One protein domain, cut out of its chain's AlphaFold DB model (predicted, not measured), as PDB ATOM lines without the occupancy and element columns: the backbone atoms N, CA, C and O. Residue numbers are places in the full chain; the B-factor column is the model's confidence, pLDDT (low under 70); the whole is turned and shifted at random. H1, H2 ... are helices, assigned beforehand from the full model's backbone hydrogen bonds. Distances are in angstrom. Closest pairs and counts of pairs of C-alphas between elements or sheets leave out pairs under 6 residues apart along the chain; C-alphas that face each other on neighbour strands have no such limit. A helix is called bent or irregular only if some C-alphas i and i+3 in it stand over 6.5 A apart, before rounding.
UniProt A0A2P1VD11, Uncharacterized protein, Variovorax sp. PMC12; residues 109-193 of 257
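This is residues 109 to 193 of the 257 residues of an uncharacterized protein of Variovorax sp. PMC12 (UniProt A0A2P1VD11). The longest helix, H5, folds back on H4 as one helical hairpin, H1 and H2 make a second helical hairpin, and the single helix H3 lies between the two as the core, with H5 packed on it from one side and H1 crossing it at nearly a right angle from the other. A long loop, residues 135 to 148, reaches out at one end between H2 and H3 and makes much of the length. The printed part has 85 residues with five named helices, in the order H1, H2, H3, H4, H5, and no named strand, and its class is all helix. The whole is compact, with a radius of gyration of the C-alphas of 11.9 A, and the C-alphas span 37 by 30 by 20 A.

The longest helix is H5, residues 178 to 192. It touches H3, residues 149 to 158, with 16 pairs of C-alphas within 8 A; the closest C-alphas are those of Pro 150 and Ala 184, 4.6 A apart. H3 and H5 run the same way at a steep tilt of 42 degrees. H5 also touches H4, residues 165 to 172, and the closest C-alphas are those of Ala 172 and Ala 178, 5.7 A apart. H4 and H5 run opposite ways at a shallow tilt of 26 degrees and form a helical hairpin. H3 and H4 are close but not clearly touching, with the closest C-alphas, those of Val 157 and Asp 165, 6.8 A apart. On H3, the C-alpha of Leu 149 is 5.5 A from that of Ala 114 in H1, residues 112 to 120; these are the closest C-alphas of the two helices, which touch and stand about perpendicular at 87 degrees. H1 touches H2, residues 126 to 134, with the closest C-alphas, those of Leu 119 and His 129, 6.7 A apart. H1 and H2 are a helical hairpin, running opposite ways at a shallow tilt of 6 degrees. H2 is close to H3 but not clearly touching, the closest C-alphas being those of Ser 132 and Thr 156 at 6.3 A. H1 and H2 are both apart from H4 and from H5. The helix packing is part aligned and part crossed: of the 4 pairs of helices that touch, 2 are at a shallow tilt. In H1, H4 and H5 every O i to N i+4 pair is within hydrogen-bond range, against 4 of 5 in H2 and 5 of 6 in H3.

H5 is 21.0 A from first to last C-alpha, beginning at C-alpha 178 (12.179, -40.820, -12.487) and ending at C-alpha 192 (-8.107, -46.112, -10.604). H3 is 14.3 A long and its centre is the nearest to the mean of the C-alphas, at 2.5 A. H2 is 12.8 A long, H1 12.3 A and H4 10.8 A. H1 begins at C-alpha 112 (8.497, -49.083, 7.040). No helix is bent or irregular.

The two C-alphas farthest apart are those of Ala 142 and Gly 173, at 37.2 A, and the first and last printed C-alphas, of Gly 109 and Lys 193, are 20.7 A apart. The printed part has no cut. The link from H2 to H3 is long, with 14 residues; its C-alphas lie 8 to 22 A from the mean of all C-alphas. The links from H1 to H2 and from H4 to H5 are tight, and that from H3 to H4 is short. The mean pLDDT of the printed part is 82.5, and 11 residues are under 70: residues 138 to 144, residues 173 to 175 and residue 193.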
ATOM      1  N   GLY A 109       4.424 -54.969  -0.861       73.56
ATOM      2  CA  GLY A 109       5.782 -54.416  -0.869       73.56
ATOM      3  C   GLY A 109       5.870 -53.038  -0.212       73.56
ATOM      4  O   GLY A 109       6.903 -52.380  -0.331       73.56
ATOM      5  N   VAL A 110       4.796 -52.607   0.459       82.81
ATOM      6  CA  VAL A 110       4.774 -51.439   1.336       82.81
ATOM      7  C   VAL A 110       5.331 -51.846   2.693       82.81
ATOM      8  O   VAL A 110       4.802 -52.743   3.352       82.81
ATOM      9  N   SER A 111       6.391 -51.176   3.124       85.19
ATOM     10  CA  SER A 111       7.017 -51.420   4.422       85.19
ATOM     11  C   SER A 111       7.570 -50.138   5.027       85.19
ATOM     12  O   SER A 111       7.775 -49.143   4.326       85.19
ATOM     13  N   ALA A 112       7.822 -50.172   6.339       86.62
ATOM     14  CA  ALA A 112       8.497 -49.083   7.040       86.62
ATOM     15  C   ALA A 112       9.887 -48.819   6.438       86.62
ATOM     16  O   ALA A 112      10.209 -47.677   6.130       86.62
ATOM     17  N   ASP A 113      10.648 -49.877   6.148       88.06
ATOM     18  CA  ASP A 113      11.986 -49.776   5.557       88.06
ATOM     19  C   ASP A 113      11.961 -49.122   4.166       88.06
ATOM     20  O   ASP A 113      12.828 -48.312   3.823       88.06
ATOM     21  N   ALA A 114      10.965 -49.452   3.337       88.25
ATOM     22  CA  ALA A 114      10.777 -48.802   2.046       88.25
ATOM     23  C   ALA A 114      10.376 -47.327   2.208       88.25
ATOM     24  O   ALA A 114      10.848 -46.480   1.449       88.25
ATOM     25  N   LEU A 115       9.551 -47.005   3.207       89.25
ATOM     26  CA  LEU A 115       9.122 -45.640   3.502       89.25
ATOM     27  C   LEU A 115      10.288 -44.771   4.013       89.25
ATOM     28  O   LEU A 115      10.452 -43.641   3.554       89.25
ATOM     29  N   ASP A 116      11.157 -45.316   4.866       92.00
ATOM     30  CA  ASP A 116      12.390 -44.663   5.325       92.00
ATOM     31  C   ASP A 116      13.335 -44.359   4.159       92.00
ATOM     32  O   ASP A 116      13.931 -43.281   4.076       92.00
ATOM     33  N   ARG A 117      13.438 -45.282   3.197       90.25
ATOM     34  CA  ARG A 117      14.208 -45.058   1.969       90.25
ATOM     35  C   ARG A 117      13.590 -43.964   1.100       90.25
ATOM     36  O   ARG A 117      14.340 -43.166   0.552       90.25
ATOM     37  N   LEU A 118      12.263 -43.869   0.985       90.88
ATOM     38  CA  LEU A 118      11.619 -42.772   0.245       90.88
ATOM     39  C   LEU A 118      11.907 -41.399   0.871       90.88
ATOM     40  O   LEU A 118      12.157 -40.444   0.130       90.88
ATOM     41  N   LEU A 119      11.932 -41.311   2.206       92.69
ATOM     42  CA  LEU A 119      12.344 -40.105   2.931       92.69
ATOM     43  C   LEU A 119      13.815 -39.764   2.650       92.69
ATOM     44  O   LEU A 119      14.136 -38.621   2.331       92.69
ATOM     45  N   ALA A 120      14.709 -40.757   2.698       91.88
ATOM     46  CA  ALA A 120      16.132 -40.567   2.407       91.88
ATOM     47  C   ALA A 120      16.399 -40.104   0.962       91.88
ATOM     48  O   ALA A 120      17.335 -39.346   0.718       91.88
ATOM     49  N   LEU A 121      15.566 -40.534   0.008       89.19
ATOM     50  CA  LEU A 121      15.615 -40.105  -1.394       89.19
ATOM     51  C   LEU A 121      14.928 -38.747  -1.637       89.19
ATOM     52  O   LEU A 121      14.939 -38.250  -2.761       89.19
ATOM     53  N   GLY A 122      14.315 -38.144  -0.611       88.50
ATOM     54  CA  GLY A 122      13.589 -36.877  -0.725       88.50
ATOM     55  C   GLY A 122      12.335 -36.957  -1.602       88.50
ATOM     56  O   GLY A 122      11.900 -35.938  -2.140       88.50
ATOM     57  N   LEU A 123      11.777 -38.159  -1.779       88.31
ATOM     58  CA  LEU A 123      10.538 -38.391  -2.532       88.31
ATOM     59  C   LEU A 123       9.288 -38.180  -1.673       88.31
ATOM     60  O   LEU A 123       8.200 -37.994  -2.208       88.31
ATOM     61  N   VAL A 124       9.454 -38.212  -0.355       90.06
ATOM     62  CA  VAL A 124       8.422 -37.957   0.650       90.06
ATOM     63  C   VAL A 124       9.058 -37.066   1.719       90.06
ATOM     64  O   VAL A 124      10.236 -37.243   2.036       90.06
ATOM     65  N   ASP A 125       8.323 -36.094   2.255       90.88
ATOM     66  CA  ASP A 125       8.816 -35.248   3.347       90.88
ATOM     67  C   ASP A 125       8.597 -35.877   4.740       90.88
ATOM     68  O   ASP A 125       7.959 -36.919   4.889       90.88
ATOM     69  N   ALA A 126       9.140 -35.251   5.788       90.19
ATOM     70  CA  ALA A 126       9.061 -35.780   7.151       90.19
ATOM     71  C   ALA A 126       7.626 -35.829   7.718       90.19
ATOM     72  O   ALA A 126       7.324 -36.685   8.549       90.19
ATOM     73  N   VAL A 127       6.737 -34.930   7.284       91.69
ATOM     74  CA  VAL A 127       5.334 -34.893   7.729       91.69
ATOM     75  C   VAL A 127       4.550 -36.005   7.041       91.69
ATOM     76  O   VAL A 127       3.826 -36.753   7.697       91.69
ATOM     77  N   GLN A 128       4.739 -36.151   5.734       90.19
ATOM     78  CA  GLN A 128       4.144 -37.205   4.923       90.19
ATOM     79  C   GLN A 128       4.616 -38.586   5.383       90.19
ATOM     80  O   GLN A 128       3.798 -39.484   5.546       90.19
ATOM     81  N   HIS A 129       5.911 -38.739   5.670       92.06
ATOM     82  CA  HIS A 129       6.493 -39.962   6.226       92.06
ATOM     83  C   HIS A 129       5.855 -40.329   7.570       92.06
ATOM     84  O   HIS A 129       5.359 -41.445   7.718       92.06
ATOM     85  N   ALA A 130       5.779 -39.384   8.512       89.19
ATOM     86  CA  ALA A 130       5.172 -39.627   9.819       89.19
ATOM     87  C   ALA A 130       3.688 -40.013   9.705       89.19
ATOM     88  O   ALA A 130       3.243 -40.947  10.372       89.19
ATOM     89  N   HIS A 131       2.931 -39.343   8.831       89.19
ATOM     90  CA  HIS A 131       1.530 -39.682   8.568       89.19
ATOM     91  C   HIS A 131       1.398 -41.085   7.963       89.19
ATOM     92  O   HIS A 131       0.643 -41.919   8.464       89.19
ATOM     93  N   SER A 132       2.195 -41.389   6.940       87.25
ATOM     94  CA  SER A 132       2.237 -42.697   6.290       87.25
ATOM     95  C   SER A 132       2.632 -43.829   7.249       87.25
ATOM     96  O   SER A 132       2.035 -44.899   7.181       87.25
ATOM     97  N   LEU A 133       3.545 -43.614   8.200       87.62
ATOM     98  CA  LEU A 133       3.906 -44.632   9.197       87.62
ATOM     99  C   LEU A 133       2.713 -45.082  10.051       87.62
ATOM    100  O   LEU A 133       2.585 -46.270  10.345       87.62
ATOM    101  N   THR A 134       1.821 -44.161  10.426       86.19
ATOM    102  CA  THR A 134       0.653 -44.493  11.267       86.19
ATOM    103  C   THR A 134      -0.380 -45.368  10.559       86.19
ATOM    104  O   THR A 134      -1.203 -46.005  11.213       86.19
ATOM    105  N   MET A 135      -0.321 -45.413   9.229       83.81
ATOM    106  CA  MET A 135      -1.291 -46.087   8.373       83.81
ATOM    107  C   MET A 135      -0.718 -47.354   7.727       83.81
ATOM    108  O   MET A 135      -1.393 -47.955   6.892       83.81
ATOM    109  N   LEU A 136       0.516 -47.752   8.069       81.94
ATOM    110  CA  LEU A 136       1.202 -48.878   7.436       81.94
ATOM    111  C   LEU A 136       0.352 -50.163   7.463       81.94
ATOM    112  O   LEU A 136      -0.213 -50.516   8.504       81.94
ATOM    113  N   PRO A 137       0.285 -50.896   6.339       71.56
ATOM    114  CA  PRO A 137      -0.443 -52.151   6.285       71.56
ATOM    115  C   PRO A 137       0.229 -53.205   7.173       71.56
ATOM    116  O   PRO A 137       1.450 -53.370   7.194       71.56
ATOM    117  N   THR A 138      -0.587 -53.962   7.901       67.25
ATOM    118  CA  THR A 138      -0.128 -55.085   8.717       67.25
ATOM    119  C   THR A 138      -0.013 -56.339   7.852       67.25
ATOM    120  O   THR A 138      -0.993 -57.026   7.572       67.25
ATOM    121  N   HIS A 139       1.204 -56.654   7.409       61.97
ATOM    122  CA  HIS A 139       1.490 -57.901   6.698       61.97
ATOM    123  C   HIS A 139       2.053 -58.962   7.651       61.97
ATOM    124  O   HIS A 139       2.897 -58.672   8.497       61.97
ATOM    125  N   GLN A 140       1.637 -60.222   7.490       59.91
ATOM    126  CA  GLN A 140       2.334 -61.335   8.138       59.91
ATOM    127  C   GLN A 140       3.730 -61.468   7.510       59.91
ATOM    128  O   GLN A 140       3.841 -61.781   6.325       59.91
ATOM    129  N   ALA A 141       4.792 -61.249   8.293       54.41
ATOM    130  CA  ALA A 141       6.173 -61.171   7.797       54.41
ATOM    131  C   ALA A 141       6.618 -62.397   6.972       54.41
ATOM    132  O   ALA A 141       7.381 -62.258   6.022       54.41
ATOM    133  N   ALA A 142       6.094 -63.589   7.281       59.59
ATOM    134  CA  ALA A 142       6.396 -64.823   6.550       59.59
ATOM    135  C   ALA A 142       5.856 -64.852   5.104       59.59
ATOM    136  O   ALA A 142       6.302 -65.673   4.303       59.59
ATOM    137  N   TRP A 143       4.904 -63.975   4.771       59.72
ATOM    138  CA  TRP A 143       4.197 -63.951   3.486       59.72
ATOM    139  C   TRP A 143       4.179 -62.566   2.822       59.72
ATOM    140  O   TRP A 143       3.526 -62.388   1.790       59.72
ATOM    141  N   ALA A 144       4.876 -61.584   3.403       64.56
ATOM    142  CA  ALA A 144       4.969 -60.241   2.854       64.56
ATOM    143  C   ALA A 144       5.658 -60.268   1.481       64.56
ATOM    144  O   ALA A 144       6.627 -60.995   1.253       64.56
ATOM    145  N   ALA A 145       5.137 -59.477   0.543       70.25
ATOM    146  CA  ALA A 145       5.837 -59.236  -0.710       70.25
ATOM    147  C   ALA A 145       7.156 -58.492  -0.423       70.25
ATOM    148  O   ALA A 145       7.211 -57.731   0.542       70.25
ATOM    149  N   PRO A 146       8.205 -58.692  -1.240       74.44
ATOM    150  CA  PRO A 146       9.455 -57.965  -1.063       74.44
ATOM    151  C   PRO A 146       9.223 -56.456  -1.157       74.44
ATOM    152  O   PRO A 146       8.388 -56.001  -1.946       74.44
ATOM    153  N   ASP A 147       9.997 -55.706  -0.378       81.38
ATOM    154  CA  ASP A 147       9.942 -54.248  -0.337       81.38
ATOM    155  C   ASP A 147      10.061 -53.634  -1.731       81.38
ATOM    156  O   ASP A 147      10.927 -53.996  -2.534       81.38
ATOM    157  N   SER A 148       9.200 -52.662  -2.009       84.56
ATOM    158  CA  SER A 148       9.136 -51.980  -3.292       84.56
ATOM    159  C   SER A 148       8.936 -50.486  -3.073       84.56
ATOM    160  O   SER A 148       7.876 -50.037  -2.630       84.56
ATOM    161  N   LEU A 149       9.959 -49.699  -3.424       86.75
ATOM    162  CA  LEU A 149       9.904 -48.235  -3.351       86.75
ATOM    163  C   LEU A 149       8.775 -47.657  -4.223       86.75
ATOM    164  O   LEU A 149       8.009 -46.845  -3.705       86.75
ATOM    165  N   PRO A 150       8.576 -48.099  -5.485       86.88
ATOM    166  CA  PRO A 150       7.459 -47.608  -6.291       86.88
ATOM    167  C   PRO A 150       6.086 -47.988  -5.730       86.88
ATOM    168  O   PRO A 150       5.145 -47.202  -5.825       86.88
ATOM    169  N   ALA A 151       5.945 -49.182  -5.139       85.44
ATOM    170  CA  ALA A 151       4.683 -49.595  -4.523       85.44
ATOM    171  C   ALA A 151       4.383 -48.772  -3.265       85.44
ATOM    172  O   ALA A 151       3.264 -48.300  -3.097       85.44
ATOM    173  N   THR A 152       5.404 -48.533  -2.438       86.69
ATOM    174  CA  THR A 152       5.307 -47.688  -1.242       86.69
ATOM    175  C   THR A 152       4.939 -46.253  -1.609       86.69
ATOM    176  O   THR A 152       4.024 -45.699  -1.009       86.69
ATOM    177  N   LEU A 153       5.547 -45.681  -2.653       87.50
ATOM    178  CA  LEU A 153       5.224 -44.331  -3.129       87.50
ATOM    179  C   LEU A 153       3.816 -44.243  -3.751       87.50
ATOM    180  O   LEU A 153       3.099 -43.268  -3.550       87.50
ATOM    181  N   ALA A 154       3.366 -45.265  -4.483       86.50
ATOM    182  CA  ALA A 154       1.983 -45.314  -4.970       86.50
ATOM    183  C   ALA A 154       0.975 -45.427  -3.810       86.50
ATOM    184  O   ALA A 154      -0.119 -44.858  -3.856       86.50
ATOM    185  N   TRP A 155       1.346 -46.155  -2.760       88.94
ATOM    186  CA  TRP A 155       0.535 -46.322  -1.565       88.94
ATOM    187  C   TRP A 155       0.452 -45.046  -0.718       88.94
ATOM    188  O   TRP A 155      -0.612 -44.776  -0.154       88.94
ATOM    189  N   THR A 156       1.497 -44.210  -0.667       86.81
ATOM    190  CA  THR A 156       1.399 -42.922   0.043       86.81
ATOM    191  C   THR A 156       0.321 -42.024  -0.567       86.81
ATOM    192  O   THR A 156      -0.358 -41.319   0.178       86.81
ATOM    193  N   VAL A 157       0.091 -42.127  -1.882       86.88
ATOM    194  CA  VAL A 157      -0.984 -41.424  -2.603       86.88
ATOM    195  C   VAL A 157      -2.353 -42.068  -2.380       86.88
ATOM    196  O   VAL A 157      -3.308 -41.396  -2.001       86.88
ATOM    197  N   LEU A 158      -2.477 -43.376  -2.623       83.31
ATOM    198  CA  LEU A 158      -3.782 -44.053  -2.655       83.31
ATOM    199  C   LEU A 158      -4.298 -44.507  -1.288       83.31
ATOM    200  O   LEU A 158      -5.505 -44.561  -1.081       83.31
ATOM    201  N   GLY A 159      -3.392 -44.930  -0.410       79.25
ATOM    202  CA  GLY A 159      -3.713 -45.547   0.871       79.25
ATOM    203  C   GLY A 159      -3.673 -44.539   2.007       79.25
ATOM    204  O   GLY A 159      -4.691 -44.282   2.641       79.25
ATOM    205  N   SER A 160      -2.498 -43.953   2.257       78.56
ATOM    206  CA  SER A 160      -2.341 -43.005   3.370       78.56
ATOM    207  C   SER A 160      -2.890 -41.606   3.069       78.56
ATOM    208  O   SER A 160      -3.205 -40.863   3.999       78.56
ATOM    209  N   GLY A 161      -2.980 -41.236   1.785       82.19
ATOM    210  CA  GLY A 161      -3.339 -39.885   1.347       82.19
ATOM    211  C   GLY A 161      -2.322 -38.807   1.744       82.19
ATOM    212  O   GLY A 161      -2.654 -37.628   1.716       82.19
ATOM    213  N   ALA A 162      -1.104 -39.197   2.140       85.12
ATOM    214  CA  ALA A 162      -0.035 -38.277   2.525       85.12
ATOM    215  C   ALA A 162       0.450 -37.424   1.343       85.12
ATOM    216  O   ALA A 162       0.892 -36.295   1.531       85.12
ATOM    217  N   LEU A 163       0.388 -37.984   0.135       87.81
ATOM    218  CA  LEU A 163       0.892 -37.368  -1.085       87.81
ATOM    219  C   LEU A 163      -0.267 -37.176  -2.069       87.81
ATOM    220  O   LEU A 163      -1.064 -38.096  -2.261       87.81
ATOM    221  N   SER A 164      -0.384 -36.004  -2.692       87.62
ATOM    222  CA  SER A 164      -1.415 -35.771  -3.711       87.62
ATOM    223  C   SER A 164      -0.976 -36.258  -5.098       87.62
ATOM    224  O   SER A 164       0.207 -36.507  -5.346       87.62
ATOM    225  N   ASP A 165      -1.925 -36.383  -6.031       85.62
ATOM    226  CA  ASP A 165      -1.601 -36.692  -7.434       85.62
ATOM    227  C   ASP A 165      -0.719 -35.598  -8.064       85.62
ATOM    228  O   ASP A 165       0.172 -35.902  -8.860       85.62
ATOM    229  N   ASP A 166      -0.939 -34.339  -7.675       86.81
ATOM    230  CA  ASP A 166      -0.163 -33.192  -8.149       86.81
ATOM    231  C   ASP A 166       1.271 -33.225  -7.602       86.81
ATOM    232  O   ASP A 166       2.221 -32.971  -8.345       86.81
ATOM    233  N   ASP A 167       1.448 -33.622  -6.337       88.19
ATOM    234  CA  ASP A 167       2.774 -33.820  -5.742       88.19
ATOM    235  C   ASP A 167       3.528 -34.948  -6.454       88.19
ATOM    236  O   ASP A 167       4.702 -34.793  -6.800       88.19
ATOM    237  N   LEU A 168       2.850 -36.064  -6.748       87.25
ATOM    238  CA  LEU A 168       3.443 -37.170  -7.499       87.25
ATOM    239  C   LEU A 168       3.860 -36.728  -8.912       87.25
ATOM    240  O   LEU A 168       4.944 -37.083  -9.382       87.25
ATOM    241  N   ALA A 169       3.035 -35.923  -9.586       85.56
ATOM    242  CA  ALA A 169       3.357 -35.366 -10.897       85.56
ATOM    243  C   ALA A 169       4.538 -34.380 -10.835       85.56
ATOM    244  O   ALA A 169       5.405 -34.397 -11.712       85.56
ATOM    245  N   ALA A 170       4.623 -33.563  -9.784       86.62
ATOM    246  CA  ALA A 170       5.739 -32.645  -9.565       86.62
ATOM    247  C   ALA A 170       7.065 -33.389  -9.321       86.62
ATOM    248  O   ALA A 170       8.117 -32.949  -9.796       86.62
ATOM    249  N   LEU A 171       7.025 -34.540  -8.639       85.38
ATOM    250  CA  LEU A 171       8.188 -35.413  -8.450       85.38
ATOM    251  C   LEU A 171       8.696 -35.999  -9.772       85.38
ATOM    252  O   LEU A 171       9.906 -36.121  -9.944       85.38
ATOM    253  N   ALA A 172       7.813 -36.283 -10.736       78.12
ATOM    254  CA  ALA A 172       8.214 -36.786 -12.054       78.12
ATOM    255  C   ALA A 172       9.053 -35.763 -12.847       78.12
ATOM    256  O   ALA A 172       9.856 -36.142 -13.698       78.12
ATOM    257  N   GLY A 173       8.909 -34.467 -12.539       69.69
ATOM    258  CA  GLY A 173       9.729 -33.389 -13.094       69.69
ATOM    259  C   GLY A 173      11.108 -33.227 -12.438       69.69
ATOM    260  O   GLY A 173      11.931 -32.462 -12.945       69.69
ATOM    261  N   ARG A 174      11.393 -33.922 -11.325       69.81
ATOM    262  CA  ARG A 174      12.685 -33.878 -10.617       69.81
ATOM    263  C   ARG A 174      13.523 -35.109 -10.983       69.81
ATOM    264  O   ARG A 174      13.165 -36.241 -10.693       69.81
ATOM    265  N   ALA A 175      14.678 -34.881 -11.605       58.00
ATOM    266  CA  ALA A 175      15.461 -35.896 -12.322       58.00
ATOM    267  C   ALA A 175      16.077 -37.048 -11.488       58.00
ATOM    268  O   ALA A 175      16.672 -37.947 -12.074       58.00
ATOM    269  N   GLY A 176      15.975 -37.048 -10.154       70.38
ATOM    270  CA  GLY A 176      16.734 -37.976  -9.302       70.38
ATOM    271  C   GLY A 176      16.319 -39.448  -9.411       70.38
ATOM    272  O   GLY A 176      17.184 -40.319  -9.394       70.38
ATOM    273  N   HIS A 177      15.015 -39.727  -9.546       84.44
ATOM    274  CA  HIS A 177      14.439 -41.079  -9.396       84.44
ATOM    275  C   HIS A 177      13.205 -41.291 -10.290       84.44
ATOM    276  O   HIS A 177      12.158 -41.773  -9.851       84.44
ATOM    277  N   ALA A 178      13.302 -40.849 -11.548       82.88
ATOM    278  CA  ALA A 178      12.179 -40.820 -12.487       82.88
ATOM    279  C   ALA A 178      11.573 -42.208 -12.768       82.88
ATOM    280  O   ALA A 178      10.386 -42.309 -13.054       82.88
ATOM    281  N   ASP A 179      12.362 -43.274 -12.654       87.25
ATOM    282  CA  ASP A 179      11.926 -44.665 -12.779       87.25
ATOM    283  C   ASP A 179      10.985 -45.085 -11.639       87.25
ATOM    284  O   ASP A 179       9.918 -45.648 -11.896       87.25
ATOM    285  N   ILE A 180      11.332 -44.746 -10.392       87.06
ATOM    286  CA  ILE A 180      10.510 -45.033  -9.208       87.06
ATOM    287  C   ILE A 180       9.187 -44.271  -9.288       87.06
ATOM    288  O   ILE A 180       8.120 -44.848  -9.067       87.06
ATOM    289  N   VAL A 181       9.247 -42.982  -9.636       88.38
ATOM    290  CA  VAL A 181       8.061 -42.121  -9.738       88.38
ATOM    291  C   VAL A 181       7.166 -42.542 -10.905       88.38
ATOM    292  O   VAL A 181       5.946 -42.585 -10.753       88.38
ATOM    293  N   ALA A 182       7.740 -42.909 -12.055       87.94
ATOM    294  CA  ALA A 182       6.974 -43.376 -13.207       87.94
ATOM    295  C   ALA A 182       6.249 -44.701 -12.928       87.94
ATOM    296  O   ALA A 182       5.070 -44.825 -13.271       87.94
ATOM    297  N   ASP A 183       6.903 -45.674 -12.278       87.12
ATOM    298  CA  ASP A 183       6.240 -46.930 -11.895       87.12
ATOM    299  C   ASP A 183       5.162 -46.686 -10.823       87.12
ATOM    300  O   ASP A 183       4.054 -47.218 -10.918       87.12
ATOM    301  N   ALA A 184       5.419 -45.803  -9.852       86.50
ATOM    302  CA  ALA A 184       4.411 -45.403  -8.872       86.50
ATOM    303  C   ALA A 184       3.177 -44.769  -9.544       86.50
ATOM    304  O   ALA A 184       2.046 -45.185  -9.286       86.50
ATOM    305  N   ALA A 185       3.372 -43.833 -10.476       87.06
ATOM    306  CA  ALA A 185       2.287 -43.199 -11.226       87.06
ATOM    307  C   ALA A 185       1.503 -44.202 -12.091       87.06
ATOM    308  O   ALA A 185       0.272 -44.150 -12.151       87.06
ATOM    309  N   ALA A 186       2.187 -45.162 -12.721       86.62
ATOM    310  CA  ALA A 186       1.540 -46.229 -13.480       86.62
ATOM    311  C   ALA A 186       0.642 -47.102 -12.586       86.62
ATOM    312  O   ALA A 186      -0.489 -47.420 -12.971       86.62
ATOM    313  N   ARG A 187       1.098 -47.428 -11.371       85.25
ATOM    314  CA  ARG A 187       0.318 -48.165 -10.362       85.25
ATOM    315  C   ARG A 187      -0.896 -47.372  -9.894       85.25
ATOM    316  O   ARG A 187      -1.988 -47.937  -9.839       85.25
ATOM    317  N   VAL A 188      -0.741 -46.069  -9.645       84.50
ATOM    318  CA  VAL A 188      -1.853 -45.174  -9.286       84.50
ATOM    319  C   VAL A 188      -2.907 -45.131 -10.395       84.50
ATOM    320  O   VAL A 188      -4.098 -45.339 -10.147       84.50
ATOM    321  N   ALA A 189      -2.478 -44.970 -11.647       84.00
ATOM    322  CA  ALA A 189      -3.376 -44.988 -12.797       84.00
ATOM    323  C   ALA A 189      -4.069 -46.351 -12.972       84.00
ATOM    324  O   ALA A 189      -5.259 -46.415 -13.290       84.00
ATOM    325  N   GLN A 190      -3.354 -47.458 -12.760       80.00
ATOM    326  CA  GLN A 190      -3.914 -48.805 -12.857       80.00
ATOM    327  C   GLN A 190      -4.909 -49.108 -11.736       80.00
ATOM    328  O   GLN A 190      -5.920 -49.760 -11.996       80.00
ATOM    329  N   ALA A 191      -4.671 -48.632 -10.515       75.38
ATOM    330  CA  ALA A 191      -5.597 -48.767  -9.395       75.38
ATOM    331  C   ALA A 191      -6.944 -48.094  -9.684       75.38
ATOM    332  O   ALA A 191      -7.996 -48.682  -9.439       75.38
ATOM    333  N   ARG A 192      -6.909 -46.902 -10.288       74.62
ATOM    334  CA  ARG A 192      -8.107 -46.112 -10.604       74.62
ATOM    335  C   ARG A 192      -8.855 -46.573 -11.852       74.62
ATOM    336  O   ARG A 192     -10.015 -46.212 -12.035       74.62
ATOM    337  N   LYS A 193      -8.237 -47.386 -12.713       69.44
ATOM    338  CA  LYS A 193      -8.945 -47.959 -13.865       69.44
ATOM    339  C   LYS A 193     -10.053 -48.910 -13.386       69.44
ATOM    340  O   LYS A 193      -9.763 -49.836 -12.618       69.44
TER     341      LYS A 193